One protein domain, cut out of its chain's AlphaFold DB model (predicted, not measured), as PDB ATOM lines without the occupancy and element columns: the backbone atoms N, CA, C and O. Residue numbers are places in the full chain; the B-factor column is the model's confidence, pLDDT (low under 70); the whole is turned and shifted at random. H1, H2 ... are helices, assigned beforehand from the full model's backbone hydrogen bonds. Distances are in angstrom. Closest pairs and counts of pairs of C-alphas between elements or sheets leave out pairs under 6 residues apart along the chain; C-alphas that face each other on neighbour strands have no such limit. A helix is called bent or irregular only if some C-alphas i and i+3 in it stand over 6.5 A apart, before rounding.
ATOM      1  N   ARG A   2      26.275 -34.724  -0.448       92.38
ATOM      2  CA  ARG A   2      25.113 -35.602  -0.732       92.38
ATOM      3  C   ARG A   2      25.307 -37.054  -0.263       92.38
ATOM      4  O   ARG A   2      24.435 -37.603   0.397       92.38
ATOM      5  N   PHE A   3      26.495 -37.627  -0.489       90.06
ATOM      6  CA  PHE A   3      26.842 -38.969   0.003       90.06
ATOM      7  C   PHE A   3      26.764 -39.112   1.532       90.06
ATOM      8  O   PHE A   3      26.303 -40.136   2.019       90.06
ATOM      9  N   LEU A   4      27.153 -38.089   2.304       91.31
ATOM     10  CA  LEU A   4      26.989 -38.108   3.761       91.31
ATOM     11  C   LEU A   4      25.504 -38.127   4.144       91.31
ATOM     12  O   LEU A   4      25.135 -38.841   5.072       91.31
ATOM     13  N   GLY A   5      24.661 -37.392   3.412       92.88
ATOM     14  CA  GLY A   5      23.208 -37.442   3.564       92.88
ATOM     15  C   GLY A   5      22.643 -38.834   3.295       92.88
ATOM     16  O   GLY A   5      21.950 -39.378   4.148       92.88
ATOM     17  N   TYR A   6      23.023 -39.450   2.175       89.56
ATOM     18  CA  TYR A   6      22.637 -40.822   1.826       89.56
ATOM     19  C   TYR A   6      23.110 -41.853   2.854       89.56
ATOM     20  O   TYR A   6      22.334 -42.699   3.291       89.56
ATOM     21  N   ALA A   7      24.368 -41.771   3.289       87.62
ATOM     22  CA  ALA A   7      24.899 -42.664   4.310       87.62
ATOM     23  C   ALA A   7      24.182 -42.476   5.655       87.62
ATOM     24  O   ALA A   7      23.942 -43.446   6.361       87.62
ATOM     25  N   MET A   8      23.809 -41.243   6.006       90.12
ATOM     26  CA  MET A   8      23.119 -40.937   7.257       90.12
ATOM     27  C   MET A   8      21.642 -41.348   7.260       90.12
ATOM     28  O   MET A   8      21.127 -41.671   8.330       90.12
ATOM     29  N   ASP A   9      20.985 -41.323   6.098       90.25
ATOM     30  CA  ASP A   9      19.546 -41.517   5.944       90.25
ATOM     31  C   ASP A   9      19.092 -42.941   6.287       90.25
ATOM     32  O   ASP A   9      19.220 -43.869   5.491       90.25
ATOM     33  N   VAL A  10      18.499 -43.097   7.472       83.38
ATOM     34  CA  VAL A  10      17.995 -44.383   7.982       83.38
ATOM     35  C   VAL A  10      16.680 -44.838   7.341       83.38
ATOM     36  O   VAL A  10      16.204 -45.927   7.651       83.38
ATOM     37  N   ARG A  11      16.051 -44.000   6.509       82.56
ATOM     38  CA  ARG A  11      14.746 -44.280   5.894       82.56
ATOM     39  C   ARG A  11      14.889 -44.615   4.418       82.56
ATOM     40  O   ARG A  11      14.342 -45.615   3.967       82.56
ATOM     41  N   LYS A  12      15.598 -43.770   3.663       83.81
ATOM     42  CA  LYS A  12      15.711 -43.897   2.198       83.81
ATOM     43  C   LYS A  12      17.138 -44.105   1.691       83.81
ATOM     44  O   LYS A  12      17.296 -44.385   0.508       83.81
ATOM     45  N   GLY A  13      18.149 -43.977   2.548       81.81
ATOM     46  CA  GLY A  13      19.550 -44.164   2.174       81.81
ATOM     47  C   GLY A  13      20.169 -45.411   2.794       81.81
ATOM     48  O   GLY A  13      19.474 -46.368   3.138       81.81
ATOM     49  N   ALA A  14      21.493 -45.418   2.928       78.44
ATOM     50  CA  ALA A  14      22.211 -46.594   3.409       78.44
ATOM     51  C   ALA A  14      22.051 -46.822   4.923       78.44
ATOM     52  O   ALA A  14      22.102 -47.967   5.364       78.44
ATOM     53  N   GLY A  15      21.823 -45.765   5.714       80.62
ATOM     54  CA  GLY A  15      21.669 -45.867   7.171       80.62
ATOM     55  C   GLY A  15      22.949 -46.285   7.918       80.62
ATOM     56  O   GLY A  15      22.879 -46.853   9.011       80.62
ATOM     57  N   GLU A  16      24.120 -45.991   7.354       80.56
ATOM     58  CA  GLU A  16      25.454 -46.369   7.829       80.56
ATOM     59  C   GLU A  16      25.908 -45.559   9.049       80.56
ATOM     60  O   GLU A  16      26.820 -44.727   9.012       80.56
ATOM     61  N   ARG A  17      25.281 -45.839  10.193       82.81
ATOM     62  CA  ARG A  17      25.463 -45.074  11.433       82.81
ATOM     63  C   ARG A  17      26.927 -44.917  11.843       82.81
ATOM     64  O   ARG A  17      27.329 -43.821  12.224       82.81
ATOM     65  N   ARG A  18      27.730 -45.987  11.809       83.31
ATOM     66  CA  ARG A  18      29.142 -45.922  12.239       83.31
ATOM     67  C   ARG A  18      29.953 -45.004  11.330       83.31
ATOM     68  O   ARG A  18      30.708 -44.181  11.842       83.31
ATOM     69  N   PHE A  19      29.780 -45.131  10.016       85.31
ATOM     70  CA  PHE A  19      30.442 -44.273   9.040       85.31
ATOM     71  C   PHE A  19      30.070 -42.805   9.275       85.31
ATOM     72  O   PHE A  19      30.952 -41.973   9.475       85.31
ATOM     73  N   THR A  20      28.775 -42.502   9.392       90.56
ATOM     74  CA  THR A  20      28.296 -41.142   9.669       90.56
ATOM     75  C   THR A  20      28.870 -40.579  10.972       90.56
ATOM     76  O   THR A  20      29.270 -39.419  11.019       90.56
ATOM     77  N   GLN A  21      28.958 -41.387  12.037       92.25
ATOM     78  CA  GLN A  21      29.570 -40.958  13.300       92.25
ATOM     79  C   GLN A  21      31.046 -40.595  13.136       92.25
ATOM     80  O   GLN A  21      31.490 -39.609  13.721       92.25
ATOM     81  N   ILE A  22      31.805 -41.391  12.379       92.44
ATOM     82  CA  ILE A  22      33.226 -41.138  12.122       92.44
ATOM     83  C   ILE A  22      33.384 -39.830  11.348       92.44
ATOM     84  O   ILE A  22      34.110 -38.956  11.812       92.44
ATOM     85  N   VAL A  23      32.646 -39.664  10.246       93.44
ATOM     86  CA  VAL A  23      32.721 -38.464   9.401       93.44
ATOM     87  C   VAL A  23      32.337 -37.202  10.179       93.44
ATOM     88  O   VAL A  23      33.067 -36.219  10.138       93.44
ATOM     89  N   ILE A  24      31.243 -37.222  10.952       95.50
ATOM     90  CA  ILE A  24      30.835 -36.051  11.747       95.50
ATOM     91  C   ILE A  24      31.898 -35.695  12.794       95.50
ATOM     92  O   ILE A  24      32.239 -34.524  12.939       95.50
ATOM     93  N   ARG A  25      32.444 -36.684  13.519       95.69
ATOM     94  CA  ARG A  25      33.501 -36.425  14.513       95.69
ATOM     95  C   ARG A  25      34.764 -35.860  13.874       95.69
ATOM     96  O   ARG A  25      35.408 -35.015  14.488       95.69
ATOM     97  N   ASP A  26      35.123 -36.359  12.697       95.56
ATOM     98  CA  ASP A  26      36.268 -35.876  11.933       95.56
ATOM     99  C   ASP A  26      36.064 -34.412  11.530       95.56
ATOM    100  O   ASP A  26      36.856 -33.562  11.927       95.56
ATOM    101  N   MET A  27      34.925 -34.079  10.909       95.06
ATOM    102  CA  MET A  27      34.570 -32.698  10.557       95.06
ATOM    103  C   MET A  27      34.622 -31.757  11.767       95.06
ATOM    104  O   MET A  27      35.149 -30.652  11.678       95.06
ATOM    105  N   VAL A  28      34.098 -32.184  12.918       96.50
ATOM    106  CA  VAL A  28      34.085 -31.382  14.155       96.50
ATOM    107  C   VAL A  28      35.500 -31.073  14.658       96.50
ATOM    108  O   VAL A  28      35.731 -29.989  15.194       96.50
ATOM    109  N   LYS A  29      36.446 -32.005  14.493       95.25
ATOM    110  CA  LYS A  29      37.821 -31.879  15.000       95.25
ATOM    111  C   LYS A  29      38.784 -31.249  13.995       95.25
ATOM    112  O   LYS A  29      39.680 -30.520  14.405       95.25
ATOM    113  N   ASN A  30      38.577 -31.493  12.705       94.19
ATOM    114  CA  ASN A  30      39.552 -31.243  11.646       94.19
ATOM    115  C   ASN A  30      39.065 -30.154  10.672       94.19
ATOM    116  O   ASN A  30      39.006 -30.349   9.464       94.19
ATOM    117  N   GLY A  31      38.678 -28.991  11.207       89.12
ATOM    118  CA  GLY A  31      38.396 -27.780  10.414       89.12
ATOM    119  C   GLY A  31      37.009 -27.695   9.756       89.12
ATOM    120  O   GLY A  31      36.644 -26.636   9.259       89.12
ATOM    121  N   GLY A  32      36.190 -28.748   9.810       94.00
ATOM    122  CA  GLY A  32      34.837 -28.796   9.233       94.00
ATOM    123  C   GLY A  32      33.693 -28.431  10.192       94.00
ATOM    124  O   GLY A  32      32.532 -28.722   9.897       94.00
ATOM    125  N   ALA A  33      33.976 -27.835  11.356       95.69
ATOM    126  CA  ALA A  33      32.980 -27.644  12.417       95.69
ATOM    127  C   ALA A  33      31.826 -26.697  12.036       95.69
ATOM    128  O   ALA A  33      30.698 -26.895  12.490       95.69
ATOM    129  N   SER A  34      32.082 -25.693  11.191       95.44
ATOM    130  CA  SER A  34      31.055 -24.788  10.651       95.44
ATOM    131  C   SER A  34      30.069 -25.520   9.737       95.44
ATOM    132  O   SER A  34      28.863 -25.305   9.837       95.44
ATOM    133  N   ILE A  35      30.563 -26.433   8.899       95.00
ATOM    134  CA  ILE A  35      29.735 -27.282   8.034       95.00
ATOM    135  C   ILE A  35      28.955 -28.274   8.898       95.00
ATOM    136  O   ILE A  35      27.743 -28.406   8.750       95.00
ATOM    137  N   ALA A  36      29.615 -28.925   9.864       96.12
ATOM    138  CA  ALA A  36      28.956 -29.841  10.793       96.12
ATOM    139  C   ALA A  36      27.810 -29.148  11.557       96.12
ATOM    140  O   ALA A  36      26.713 -29.693  11.649       96.12
ATOM    141  N   ALA A  37      28.011 -27.916  12.034       97.00
ATOM    142  CA  ALA A  37      26.969 -27.126  12.689       97.00
ATOM    143  C   ALA A  37      25.693 -26.980  11.833       97.00
ATOM    144  O   ALA A  37      24.586 -27.067  12.366       97.00
ATOM    145  N   LYS A  38      25.829 -26.837  10.510       96.19
ATOM    146  CA  LYS A  38      24.699 -26.729   9.569       96.19
ATOM    147  C   LYS A  38      23.954 -28.048   9.351       96.19
ATOM    148  O   LYS A  38      22.803 -28.030   8.932       96.19
ATOM    149  N   LEU A  39      24.567 -29.188   9.675       96.62
ATOM    150  CA  LEU A  39      23.920 -30.502   9.596       96.62
ATOM    151  C   LEU A  39      23.022 -30.800  10.802       96.62
ATOM    152  O   LEU A  39      22.167 -31.680  10.714       96.62
ATOM    153  N   VAL A  40      23.197 -30.093  11.924       97.12
ATOM    154  CA  VAL A  40      22.461 -30.342  13.176       97.12
ATOM    155  C   VAL A  40      20.934 -30.362  12.977       97.12
ATOM    156  O   VAL A  40      20.311 -31.326  13.430       97.12
ATOM    157  N   PRO A  41      20.308 -29.396  12.270       95.88
ATOM    158  CA  PRO A  41      18.858 -29.402  12.064       95.88
ATOM    159  C   PRO A  41      18.355 -30.582  11.221       95.88
ATOM    160  O   PRO A  41      17.191 -30.954  11.316       95.88
ATOM    161  N   LEU A  42      19.229 -31.199  10.419       95.94
ATOM    162  CA  LEU A  42      18.887 -32.321   9.543       95.94
ATOM    163  C   LEU A  42      18.818 -33.655  10.309       95.94
ATOM    164  O   LEU A  42      18.233 -34.625   9.827       95.94
ATOM    165  N   ILE A  43      19.384 -33.733  11.519       95.81
ATOM    166  CA  ILE A  43      19.518 -34.997  12.260       95.81
ATOM    167  C   ILE A  43      18.171 -35.670  12.543       95.81
ATOM    168  O   ILE A  43      18.094 -36.894  12.454       95.81
ATOM    169  N   GLY A  44      17.119 -34.909  12.855       92.19
ATOM    170  CA  GLY A  44      15.799 -35.476  13.164       92.19
ATOM    171  C   GLY A  44      15.108 -36.151  11.973       92.19
ATOM    172  O   GLY A  44      14.321 -37.080  12.164       92.19
ATOM    173  N   GLU A  45      15.421 -35.710  10.752       93.38
ATOM    174  CA  GLU A  45      14.797 -36.198   9.516       93.38
ATOM    175  C   GLU A  45      15.606 -37.314   8.841       93.38
ATOM    176  O   GLU A  45      15.045 -38.255   8.281       93.38
ATOM    177  N   TYR A  46      16.933 -37.241   8.901       93.62
ATOM    178  CA  TYR A  46      17.788 -38.228   8.240       93.62
ATOM    179  C   TYR A  46      18.290 -39.299   9.202       93.62
ATOM    180  O   TYR A  46      18.623 -40.398   8.782       93.62
ATOM    181  N   SER A  47      18.339 -39.027  10.503       92.25
ATOM    182  CA  SER A  47      18.953 -39.938  11.460       92.25
ATOM    183  C   SER A  47      18.187 -40.008  12.777       92.25
ATOM    184  O   SER A  47      16.976 -39.815  12.861       92.25
ATOM    185  N   ARG A  48      18.910 -40.377  13.829       90.94
ATOM    186  CA  ARG A  48      18.425 -40.465  15.197       90.94
ATOM    187  C   ARG A  48      19.049 -39.338  16.002       90.94
ATOM    188  O   ARG A  48      20.238 -39.057  15.864       90.94
ATOM    189  N   TYR A  49      18.279 -38.738  16.901       95.25
ATOM    190  CA  TYR A  49      18.740 -37.600  17.699       95.25
ATOM    191  C   TYR A  49      19.933 -37.920  18.624       95.25
ATOM    192  O   TYR A  49      20.622 -37.002  19.053       95.25
ATOM    193  N   ASP A  50      20.266 -39.192  18.883       93.69
ATOM    194  CA  ASP A  50      21.496 -39.545  19.611       93.69
ATOM    195  C   ASP A  50      22.781 -39.224  18.817       93.69
ATOM    196  O   ASP A  50      23.870 -39.132  19.388       93.69
ATOM    197  N   MET A  51      22.668 -38.989  17.505       95.19
ATOM    198  CA  MET A  51      23.762 -38.473  16.677       95.19
ATOM    199  C   MET A  51      24.198 -37.060  17.074       95.19
ATOM    200  O   MET A  51      25.341 -36.692  16.808       95.19
ATOM    201  N   LEU A  52      23.358 -36.291  17.776       96.62
ATOM    202  CA  LEU A  52      23.725 -34.961  18.274       96.62
ATOM    203  C   LEU A  52      24.959 -34.996  19.189       96.62
ATOM    204  O   LEU A  52      25.744 -34.051  19.213       96.62
ATOM    205  N   TYR A  53      25.203 -36.112  19.883       96.62
ATOM    206  CA  TYR A  53      26.393 -36.271  20.722       96.62
ATOM    207  C   TYR A  53      27.707 -36.340  19.932       96.62
ATOM    208  O   TYR A  53      28.770 -36.161  20.523       96.62
ATOM    209  N   GLN A  54      27.658 -36.584  18.616       96.06
ATOM    210  CA  GLN A  54      28.855 -36.624  17.768       96.06
ATOM    211  C   GLN A  54      29.404 -35.230  17.439       96.06
ATOM    212  O   GLN A  54      30.552 -35.119  17.029       96.06
ATOM    213  N   PHE A  55      28.612 -34.177  17.662       96.50
ATOM    214  CA  PHE A  55      28.976 -32.781  17.403       96.50
ATOM    215  C   PHE A  55      29.723 -32.116  18.573       96.50
ATOM    216  O   PHE A  55      29.944 -30.905  18.564       96.50
ATOM    217  N   ARG A  56      30.092 -32.891  19.600       93.94
ATOM    218  CA  ARG A  56      30.809 -32.420  20.792       93.94
ATOM    219  C   ARG A  56      32.301 -32.219  20.525       93.94
ATOM    220  O   ARG A  56      32.892 -32.943  19.729       93.94
ATOM    221  N   GLY A  57      32.923 -31.315  21.278       90.94
ATOM    222  CA  GLY A  57      34.367 -31.063  21.244       90.94
ATOM    223  C   GLY A  57      34.797 -29.851  20.413       90.94
ATOM    224  O   GLY A  57      35.991 -29.592  20.318       90.94
ATOM    225  N   ASN A  58      33.853 -29.091  19.854       95.81
ATOM    226  CA  ASN A  58      34.111 -27.814  19.190       95.81
ATOM    227  C   ASN A  58      33.012 -26.800  19.549       95.81
ATOM    228  O   ASN A  58      31.832 -27.146  19.577       95.81
ATOM    229  N   TYR A  59      33.391 -25.546  19.812       95.31
ATOM    230  CA  TYR A  59      32.452 -24.502  20.239       95.31
ATOM    231  C   TYR A  59      31.341 -24.231  19.213       95.31
ATOM    232  O   TYR A  59      30.176 -24.117  19.590       95.31
ATOM    233  N   THR A  60      31.673 -24.165  17.921       96.69
ATOM    234  CA  THR A  60      30.725 -23.828  16.847       96.69
ATOM    235  C   THR A  60      29.655 -24.904  16.685       96.69
ATOM    236  O   THR A  60      28.462 -24.597  16.657       96.69
ATOM    237  N   SER A  61      30.061 -26.175  16.630       95.94
ATOM    238  CA  SER A  61      29.122 -27.293  16.510       95.94
ATOM    239  C   SER A  61      28.323 -27.512  17.794       95.94
ATOM    240  O   SER A  61      27.118 -27.749  17.721       95.94
ATOM    241  N   GLU A  62      28.935 -27.363  18.977       96.00
ATOM    242  CA  GLU A  62      28.208 -27.451  20.249       96.00
ATOM    243  C   GLU A  62      27.187 -26.324  20.411       96.00
ATOM    244  O   GLU A  62      26.075 -26.587  20.868       96.00
ATOM    245  N   LYS A  63      27.516 -25.093  19.992       97.25
ATOM    246  CA  LYS A  63      26.559 -23.980  19.966       97.25
ATOM    247  C   LYS A  63      25.362 -24.311  19.077       97.25
ATOM    248  O   LYS A  63      24.232 -24.127  19.514       97.25
ATOM    249  N   ALA A  64      25.588 -24.840  17.874       97.69
ATOM    250  CA  ALA A  64      24.497 -25.227  16.980       97.69
ATOM    251  C   ALA A  64      23.610 -26.328  17.580       97.69
ATOM    252  O   ALA A  64      22.385 -26.223  17.518       97.69
ATOM    253  N   VAL A  65      24.202 -27.345  18.225       97.56
ATOM    254  CA  VAL A  65      23.423 -28.357  18.954       97.56
ATOM    255  C   VAL A  65      22.632 -27.727  20.086       97.56
ATOM    256  O   VAL A  65      21.446 -28.014  20.197       97.56
ATOM    257  N   ARG A  66      23.249 -26.870  20.906       97.69
ATOM    258  CA  ARG A  66      22.573 -26.184  22.010       97.69
ATOM    259  C   ARG A  66      21.364 -25.396  21.521       97.69
ATOM    260  O   ARG A  66      20.279 -25.559  22.074       97.69
ATOM    261  N   ASP A  67      21.545 -24.575  20.495       97.88
ATOM    262  CA  ASP A  67      20.489 -23.719  19.957       97.88
ATOM    263  C   ASP A  67      19.343 -24.583  19.391       97.88
ATOM    264  O   ASP A  67      18.173 -24.355  19.703       97.88
ATOM    265  N   PHE A  68      19.678 -25.653  18.656       97.88
ATOM    266  CA  PHE A  68      18.707 -26.603  18.111       97.88
ATOM    267  C   PHE A  68      17.927 -27.359  19.194       97.88
ATOM    268  O   PHE A  68      16.696 -27.367  19.164       97.88
ATOM    269  N   ILE A  69      18.609 -27.980  20.166       97.19
ATOM    270  CA  ILE A  69      17.918 -28.743  21.214       97.19
ATOM    271  C   ILE A  69      17.099 -27.828  22.117       97.19
ATOM    272  O   ILE A  69      16.038 -28.242  22.558       97.19
ATOM    273  N   THR A  70      17.552 -26.598  22.376       97.69
ATOM    274  CA  THR A  70      16.805 -25.638  23.201       97.69
ATOM    275  C   THR A  70      15.487 -25.290  22.525       97.69
ATOM    276  O   THR A  70      14.437 -25.382  23.159       97.69
ATOM    277  N   LYS A  71      15.533 -24.977  21.224       97.62
ATOM    278  CA  LYS A  71      14.342 -24.697  20.422       97.62
ATOM    279  C   LYS A  71      13.403 -25.906  20.362       97.62
ATOM    280  O   LYS A  71      12.263 -25.806  20.803       97.62
ATOM    281  N   GLN A  72      13.890 -27.055  19.889       97.81
ATOM    282  CA  GLN A  72      13.053 -28.243  19.688       97.81
ATOM    283  C   GLN A  72      12.469 -28.779  21.004       97.81
ATOM    284  O   GLN A  72      11.320 -29.205  21.041       97.81
ATOM    285  N   PHE A  73      13.233 -28.751  22.102       97.44
ATOM    286  CA  PHE A  73      12.748 -29.202  23.408       97.44
ATOM    287  C   PHE A  73      11.668 -28.266  23.964       97.44
ATOM    288  O   PHE A  73      10.700 -28.740  24.556       97.44
ATOM    289  N   ALA A  74      11.805 -26.949  23.773       97.44
ATOM    290  CA  ALA A  74      10.773 -25.985  24.154       97.44
ATOM    291  C   ALA A  74       9.491 -26.168  23.323       97.44
ATOM    292  O   ALA A  74       8.403 -26.206  23.897       97.44
ATOM    293  N   GLU A  75       9.622 -26.356  22.006       97.75
ATOM    294  CA  GLU A  75       8.502 -26.674  21.108       97.75
ATOM    295  C   GLU A  75       7.794 -27.968  21.523       97.75
ATOM    296  O   GLU A  75       6.573 -27.982  21.642       97.75
ATOM    297  N   ASP A  76       8.541 -29.035  21.825       97.81
ATOM    298  CA  ASP A  76       7.971 -30.304  22.287       97.81
ATOM    299  C   ASP A  76       7.222 -30.137  23.621       97.81
ATOM    300  O   ASP A  76       6.144 -30.699  23.809       97.81
ATOM    301  N   MET A  77       7.757 -29.346  24.557       97.44
ATOM    302  CA  MET A  77       7.085 -29.069  25.831       97.44
ATOM    303  C   MET A  77       5.784 -28.288  25.640       97.44
ATOM    304  O   MET A  77       4.815 -28.546  26.355       97.44
ATOM    305  N   GLU A  78       5.751 -27.341  24.706       97.56
ATOM    306  CA  GLU A  78       4.559 -26.544  24.424       97.56
ATOM    307  C   GLU A  78       3.505 -27.349  23.658       97.56
ATOM    308  O   GLU A  78       2.346 -27.400  24.064       97.56
ATOM    309  N   ASN A  79       3.919 -28.086  22.628       97.81
ATOM    310  CA  ASN A  79       3.052 -29.003  21.894       97.81
ATOM    311  C   ASN A  79       2.449 -30.072  22.815       97.81
ATOM    312  O   ASN A  79       1.260 -30.355  22.707       97.81
ATOM    313  N   MET A  80       3.218 -30.599  23.776       96.94
ATOM    314  CA  MET A  80       2.698 -31.515  24.797       96.94
ATOM    315  C   MET A  80       1.586 -30.873  25.640       96.94
ATOM    316  O   MET A  80       0.570 -31.515  25.884       96.94
ATOM    317  N   LYS A  81       1.738 -29.615  26.084       95.81
ATOM    318  CA  LYS A  81       0.681 -28.916  26.845       95.81
ATOM    319  C   LYS A  81      -0.574 -28.675  26.007       95.81
ATOM    320  O   LYS A  81      -1.673 -28.668  26.548       95.81
ATOM    321  N   GLN A  82      -0.401 -28.476  24.702       95.94
ATOM    322  CA  GLN A  82      -1.482 -28.236  23.747       95.94
ATOM    323  C   GLN A  82      -2.064 -29.529  23.148       95.94
ATOM    324  O   GLN A  82      -2.872 -29.448  22.227       95.94
ATOM    325  N   ASN A  83      -1.664 -30.711  23.636       93.94
ATOM    326  CA  ASN A  83      -2.061 -32.015  23.093       93.94
ATOM    327  C   ASN A  83      -1.792 -32.176  21.577       93.94
ATOM    328  O   ASN A  83      -2.567 -32.796  20.849       93.94
ATOM    329  N   LYS A  84      -0.678 -31.616  21.088       95.06
ATOM    330  CA  LYS A  84      -0.181 -31.745  19.707       95.06
ATOM    331  C   LYS A  84       0.938 -32.779  19.608       95.06
ATOM    332  O   LYS A  84       1.590 -33.094  20.600       95.06
ATOM    333  N   SER A  85       1.207 -33.296  18.411       93.06
ATOM    334  CA  SER A  85       2.346 -34.193  18.173       93.06
ATOM    335  C   SER A  85       3.682 -33.522  18.520       93.06
ATOM    336  O   SER A  85       3.875 -32.341  18.229       93.06
ATOM    337  N   ILE A  86       4.620 -34.287  19.083       96.00
ATOM    338  CA  ILE A  86       5.973 -33.816  19.428       96.00
ATOM    339  C   ILE A  86       7.045 -34.596  18.667       96.00
ATOM    340  O   ILE A  86       6.788 -35.683  18.146       96.00
ATOM    341  N   SER A  87       8.256 -34.048  18.609       95.12
ATOM    342  CA  SER A  87       9.386 -34.698  17.953       95.12
ATOM    343  C   SER A  87       9.867 -35.943  18.710       95.12
ATOM    344  O   SER A  87       9.588 -36.158  19.893       95.12
ATOM    345  N   LEU A  88      10.694 -36.759  18.046       93.56
ATOM    346  CA  LEU A  88      11.363 -37.898  18.680       93.56
ATOM    347  C   LEU A  88      12.611 -37.500  19.490       93.56
ATOM    348  O   LEU A  88      13.315 -38.393  19.964       93.56
ATOM    349  N   LEU A  89      12.915 -36.209  19.675       96.31
ATOM    350  CA  LEU A  89      14.112 -35.749  20.391       96.31
ATOM    351  C   LEU A  89      14.217 -36.405  21.774       96.31
ATOM    352  O   LEU A  89      15.205 -37.075  22.087       96.31
ATOM    353  N   SER A  90      13.158 -36.296  22.577       94.50
ATOM    354  CA  SER A  90      13.126 -36.826  23.945       94.50
ATOM    355  C   SER A  90      13.277 -38.354  24.019       94.50
ATOM    356  O   SER A  90      13.762 -38.875  25.027       94.50
ATOM    357  N   LYS A  91      12.942 -39.100  22.954       91.75
ATOM    358  CA  LYS A  91      13.190 -40.550  22.873       91.75
ATOM    359  C   LYS A  91      14.684 -40.848  22.991       91.75
ATOM    360  O   LYS A  91      15.064 -41.724  23.768       91.75
ATOM    361  N   TRP A  92      15.518 -40.090  22.286       94.06
ATOM    362  CA  TRP A  92      16.944 -40.377  22.120       94.06
ATOM    363  C   TRP A  92      17.871 -39.649  23.095       94.06
ATOM    364  O   TRP A  92      19.019 -40.060  23.234       94.06
ATOM    365  N   LEU A  93      17.407 -38.597  23.774       95.50
ATOM    366  CA  LEU A  93      18.232 -37.890  24.758       95.50
ATOM    367  C   LEU A  93      18.552 -38.767  25.982       95.50
ATOM    368  O   LEU A  93      17.673 -39.387  26.593       95.50
ATOM    369  N   ASP A  94      19.821 -38.803  26.375       96.25
ATOM    370  CA  ASP A  94      20.301 -39.663  27.450       96.25
ATOM    371  C   ASP A  94      19.835 -39.199  28.841       96.25
ATOM    372  O   ASP A  94      19.680 -38.009  29.132       96.25
ATOM    373  N   LYS A  95      19.613 -40.166  29.738       93.19
ATOM    374  CA  LYS A  95      19.217 -39.900  31.128       93.19
ATOM    375  C   LYS A  95      20.431 -39.467  31.953       93.19
ATOM    376  O   LYS A  95      21.432 -40.179  32.009       93.19
ATOM    377  N   ALA A  96      20.296 -38.367  32.691       94.38
ATOM    378  CA  ALA A  96      21.363 -37.830  33.539       94.38
ATOM    379  C   ALA A  96      21.652 -38.650  34.815       94.38
ATOM    380  O   ALA A  96      22.607 -38.356  35.520       94.38
ATOM    381  N   ASN A  97      20.866 -39.695  35.099       93.06
ATOM    382  CA  ASN A  97      21.031 -40.591  36.251       93.06
ATOM    383  C   ASN A  97      21.284 -42.058  35.849       93.06
ATOM    384  O   ASN A  97      20.982 -42.970  36.614       93.06
ATOM    385  N   SER A  98      21.772 -42.305  34.631       92.38
ATOM    386  CA  SER A  98      22.078 -43.665  34.174       92.38
ATOM    387  C   SER A  98      23.268 -44.280  34.928       92.38
ATOM    388  O   SER A  98      24.229 -43.583  35.268       92.38
ATOM    389  N   HIS A  99      23.245 -45.602  35.126       91.12
ATOM    390  CA  HIS A  99      24.400 -46.359  35.628       91.12
ATOM    391  C   HIS A  99      25.548 -46.396  34.607       91.12
ATOM    392  O   HIS A  99      26.717 -46.394  34.988       91.12
ATOM    393  N   SER A 100      25.232 -46.354  33.307       95.19
ATOM    394  CA  SER A 100      26.241 -46.229  32.250       95.19
ATOM    395  C   SER A 100      26.906 -44.855  32.319       95.19
ATOM    396  O   SER A 100      26.247 -43.828  32.132       95.19
ATOM    397  N   LYS A 101      28.227 -44.832  32.550       95.31
ATOM    398  CA  LYS A 101      29.032 -43.601  32.634       95.31
ATOM    399  C   LYS A 101      28.852 -42.724  31.393       95.31
ATOM    400  O   LYS A 101      28.671 -41.517  31.525       95.31
ATOM    401  N   GLN A 102      28.842 -43.329  30.204       93.69
ATOM    402  CA  GLN A 102      28.673 -42.600  28.948       93.69
ATOM    403  C   GLN A 102      27.289 -41.945  28.851       93.69
ATOM    404  O   GLN A 102      27.201 -40.743  28.611       93.69
ATOM    405  N   THR A 103      26.220 -42.709  29.100       94.69
ATOM    406  CA  THR A 103      24.837 -42.200  29.095       94.69
ATOM    407  C   THR A 103      24.654 -41.101  30.140       94.69
ATOM    408  O   THR A 103      24.068 -40.061  29.855       94.69
ATOM    409  N   ARG A 104      25.203 -41.283  31.346       96.38
ATOM    410  CA  ARG A 104      25.129 -40.277  32.409       96.38
ATOM    411  C   ARG A 104      25.799 -38.971  31.991       96.38
ATOM    412  O   ARG A 104      25.194 -37.909  32.110       96.38
ATOM    413  N   ASN A 105      27.016 -39.056  31.452       96.88
ATOM    414  CA  ASN A 105      27.770 -37.896  30.981       96.88
ATOM    415  C   ASN A 105      27.038 -37.154  29.857       96.88
ATOM    416  O   ASN A 105      26.989 -35.926  29.865       96.88
ATOM    417  N   ASN A 106      26.453 -37.888  28.912       96.75
ATOM    418  CA  ASN A 106      25.641 -37.313  27.844       96.75
ATOM    419  C   ASN A 106      24.395 -36.603  28.390       96.75
ATOM    420  O   ASN A 106      24.130 -35.470  28.001       96.75
ATOM    421  N   GLY A 107      23.669 -37.220  29.328       97.06
ATOM    422  CA  GLY A 107      22.480 -36.618  29.935       97.06
ATOM    423  C   GLY A 107      22.787 -35.366  30.760       97.06
ATOM    424  O   GLY A 107      22.064 -34.378  30.664       97.06
ATOM    425  N   LEU A 108      23.882 -35.371  31.529       97.31
ATOM    426  CA  LEU A 108      24.352 -34.190  32.266       97.31
ATOM    427  C   LEU A 108      24.788 -33.067  31.319       97.31
ATOM    428  O   LEU A 108      24.468 -31.902  31.551       97.31
ATOM    429  N   TRP A 109      25.475 -33.412  30.225       97.00
ATOM    430  CA  TRP A 109      25.833 -32.448  29.189       97.00
ATOM    431  C   TRP A 109      24.579 -31.834  28.551       97.00
ATOM    432  O   TRP A 109      24.488 -30.614  28.473       97.00
ATOM    433  N   THR A 110      23.576 -32.640  28.187       97.12
ATOM    434  CA  THR A 110      22.299 -32.143  27.649       97.12
ATOM    435  C   THR A 110      21.589 -31.211  28.636       97.12
ATOM    436  O   THR A 110      21.145 -30.139  28.233       97.12
ATOM    437  N   ALA A 111      21.528 -31.566  29.925       97.38
ATOM    438  CA  ALA A 111      20.936 -30.710  30.955       97.38
ATOM    439  C   ALA A 111      21.629 -29.338  31.028       97.38
ATOM    440  O   ALA A 111      20.955 -28.310  31.069       97.38
ATOM    441  N   LYS A 112      22.969 -29.317  30.956       95.69
ATOM    442  CA  LYS A 112      23.758 -28.078  30.909       95.69
ATOM    443  C   LYS A 112      23.444 -27.241  29.667       95.69
ATOM    444  O   LYS A 112      23.276 -26.033  29.791       95.69
ATOM    445  N   GLN A 113      23.347 -27.862  28.492       94.31
ATOM    446  CA  GLN A 113      23.018 -27.144  27.254       94.31
ATOM    447  C   GLN A 113      21.611 -26.528  27.292       94.31
ATOM    448  O   GLN A 113      21.422 -25.423  26.801       94.31
ATOM    449  N   LEU A 114      20.648 -27.198  27.930       96.12
ATOM    450  CA  LEU A 114      19.286 -26.686  28.138       96.12
ATOM    451  C   LEU A 114      19.172 -25.681  29.300       96.12
ATOM    452  O   LEU A 114      18.068 -25.245  29.616       96.12
ATOM    453  N   ASN A 115      20.282 -25.348  29.970       96.38
ATOM    454  CA  ASN A 115      20.309 -24.532  31.185       96.38
ATOM    455  C   ASN A 115      19.353 -25.048  32.286       96.38
ATOM    456  O   ASN A 115      18.660 -24.285  32.959       96.38
ATOM    457  N   MET A 116      19.287 -26.370  32.455       96.94
ATOM    458  CA  MET A 116      18.441 -27.036  33.445       96.94
ATOM    459  C   MET A 116      19.282 -27.704  34.529       96.94
ATOM    460  O   MET A 116      20.331 -28.293  34.268       96.94
ATOM    461  N   THR A 117      18.761 -27.714  35.757       97.31
ATOM    462  CA  THR A 117      19.273 -28.619  36.791       97.31
ATOM    463  C   THR A 117      19.028 -30.074  36.383       97.31
ATOM    464  O   THR A 117      18.065 -30.376  35.669       97.31
ATOM    465  N   GLU A 118      19.844 -31.004  36.887       96.50
ATOM    466  CA  GLU A 118      19.665 -32.440  36.625       96.50
ATOM    467  C   GLU A 118      18.234 -32.901  36.951       96.50
ATOM    468  O   GLU A 118      17.595 -33.616  36.174       96.50
ATOM    469  N   ARG A 119      17.699 -32.439  38.090       96.81
ATOM    470  CA  ARG A 119      16.338 -32.742  38.543       96.81
ATOM    471  C   ARG A 119      15.290 -32.268  37.531       96.81
ATOM    472  O   ARG A 119      14.400 -33.048  37.191       96.81
ATOM    473  N   ASN A 120      15.381 -31.023  37.062       97.25
ATOM    474  CA  ASN A 120      14.395 -30.453  36.140       97.25
ATOM    475  C   ASN A 120      14.455 -31.133  34.773       97.25
ATOM    476  O   ASN A 120      13.416 -31.536  34.253       97.25
ATOM    477  N   TYR A 121      15.662 -31.367  34.255       97.81
ATOM    478  CA  TYR A 121      15.861 -32.108  33.011       97.81
ATOM    479  C   TYR A 121      15.249 -33.513  33.084       97.81
ATOM    480  O   TYR A 121      14.480 -33.903  32.208       97.81
ATOM    481  N   ARG A 122      15.508 -34.268  34.161       96.38
ATOM    482  CA  ARG A 122      14.940 -35.616  34.350       96.38
ATOM    483  C   ARG A 122      13.412 -35.608  34.391       96.38
ATOM    484  O   ARG A 122      12.791 -36.493  33.801       96.38
ATOM    485  N   LYS A 123      12.807 -34.631  35.076       96.38
ATOM    486  CA  LYS A 123      11.346 -34.481  35.141       96.38
ATOM    487  C   LYS A 123      10.754 -34.152  33.770       96.38
ATOM    488  O   LYS A 123       9.839 -34.849  33.343       96.38
ATOM    489  N   ALA A 124      11.309 -33.165  33.066       96.44
ATOM    490  CA  ALA A 124      10.841 -32.765  31.740       96.44
ATOM    491  C   ALA A 124      10.999 -33.895  30.711       96.44
ATOM    492  O   ALA A 124      10.048 -34.247  30.019       96.44
ATOM    493  N   LEU A 125      12.160 -34.558  30.688       95.62
ATOM    494  CA  LEU A 125      12.414 -35.705  29.815       95.62
ATOM    495  C   LEU A 125      11.446 -36.865  30.093       95.62
ATOM    496  O   LEU A 125      10.983 -37.527  29.166       95.62
ATOM    497  N   SER A 126      11.126 -37.122  31.366       93.00
ATOM    498  CA  SER A 126      10.111 -38.110  31.742       93.00
ATOM    499  C   SER A 126       8.709 -37.684  31.299       93.00
ATOM    500  O   SER A 126       7.959 -38.529  30.827       93.00
ATOM    501  N   ALA A 127       8.337 -36.409  31.393       94.62
ATOM    502  CA  ALA A 127       7.038 -35.940  30.910       94.62
ATOM    503  C   ALA A 127       6.904 -36.138  29.389       94.62
ATOM    504  O   ALA A 127       5.995 -36.836  28.944       94.62
ATOM    505  N   LEU A 128       7.882 -35.663  28.609       95.31
ATOM    506  CA  LEU A 128       7.886 -35.796  27.147       95.31
ATOM    507  C   LEU A 128       7.873 -37.255  26.689       95.31
ATOM    508  O   LEU A 128       7.084 -37.633  25.833       95.31
ATOM    509  N   ARG A 129       8.692 -38.122  27.302       92.44
ATOM    510  CA  ARG A 129       8.677 -39.555  26.972       92.44
ATOM    511  C   ARG A 129       7.356 -40.234  27.331       92.44
ATOM    512  O   ARG A 129       7.075 -41.287  26.774       92.44
ATOM    513  N   LYS A 130       6.617 -39.718  28.325       90.12
ATOM    514  CA  LYS A 130       5.299 -40.252  28.715       90.12
ATOM    515  C   LYS A 130       4.294 -39.896  27.633       90.12
ATOM    516  O   LYS A 130       3.532 -40.750  27.219       90.12
ATOM    517  N   TYR A 131       4.357 -38.653  27.177       92.50
ATOM    518  CA  TYR A 131       3.495 -38.126  26.137       92.50
ATOM    519  C   TYR A 131       3.769 -38.739  24.753       92.50
ATOM    520  O   TYR A 131       2.830 -39.056  24.040       92.50
ATOM    521  N   LEU A 132       5.038 -39.011  24.408       89.56
ATOM    522  CA  LEU A 132       5.417 -39.778  23.206       89.56
ATOM    523  C   LEU A 132       4.912 -41.230  23.200       89.56
ATOM    524  O   LEU A 132       5.090 -41.918  22.200       89.56
ATOM    525  N   ASP A 133       4.396 -41.715  24.329       85.75
ATOM    526  CA  ASP A 133       3.860 -43.065  24.483       85.75
ATOM    527  C   ASP A 133       4.821 -44.193  24.046       85.75
ATOM    528  O   ASP A 133       4.462 -45.200  23.440       85.75
TER     529      ASP A 133
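This is residues 2 to 133 of the 457 residues of the protein "DUF2828 domain-containing protein" of Lachnospiraceae bacterium (UniProt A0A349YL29). One long helix, H5, runs along one side of the domain like a spine, with H3 and H4 packed on its first half and H6 and H8 on its second half. H2 covers H3 and H4 at one end, with H1 beyond it, while H7 stands across H5's direction and makes a corner with H8. The printed part has 132 residues with eight named helices, H1 to H8 in chain order, and no named strand; the class is all helix. The whole is compact, with a radius of gyration of the C-alphas of 14.7 A, and spans 38 by 29 by 26 A.

H1, residues 2 to 8, touches H2, residues 17 to 29, at a steep tilt of 59 degrees; the closest C-alphas, of Met 8 and Thr 20, are 5.7 A apart. Residues 24 to 28 of H2 touch H3, residues 33 to 46, in a helical hairpin, closest at the C-alphas of Met 27 and Ala 33, 5.6 A. H3 and H4, residues 49 to 55, form another hairpin at a shallow tilt of 8 degrees, with the C-alphas of Ile 43 and Tyr 49 closest at 6.1 A. H3 touches residues 60 to 68 of H5, residues 59 to 81, the same way at a shallow tilt of 28 degrees; the closest C-alphas, of Ala 37 and Ser 61, are 4.4 A apart. H6, residues 89 to 92, only just touches H4, with 3 pairs of C-alphas within 8 A, the closest being Asp 50 and Trp 92 at 5.3 A. H7, residues 101 to 113, is apart from H6. H7 and H8, residues 118 to 131, touch only at the corner, and only just, with 3 pairs of C-alphas within 8 A; the closest, of Ala 111 and Tyr 121, are 5.7 A apart. Residues 76 to 80 of H5 touch H8 at a steep tilt of 53 degrees, closest at the C-alphas of Met 80 and Tyr 131, 6.8 A. Every O i to N i+4 pair is within hydrogen-bond range in H1, H2, H5, H7 and H8. H3 has 4 of 10 such pairs and 7 of 11 O i to N i+3 pairs within range, H4 has 0 of 3 and 4 of 4, and H6 is too short for an i+4 pair.

H1 begins at C-alpha 2, (25.113, -35.602, -0.732). H2 is 18.4 A long and H3 19.0 A; H3 is irregular, but only just, with C-alphas 38 and 41 being 6.9 A apart. H5, 32.7 A, begins at C-alpha 59, (32.452, -24.502, 20.239). H7 is 18.3 A long, and H8, 20.1 A, ends at C-alpha 131, (3.495, -38.126, 26.137).

The two C-alphas farthest apart, of Asn 30 and Asn 83, are 43.2 A apart. The printed part has no cut and no long link. Its mean pLDDT is 94.0, and no printed residue is under 70.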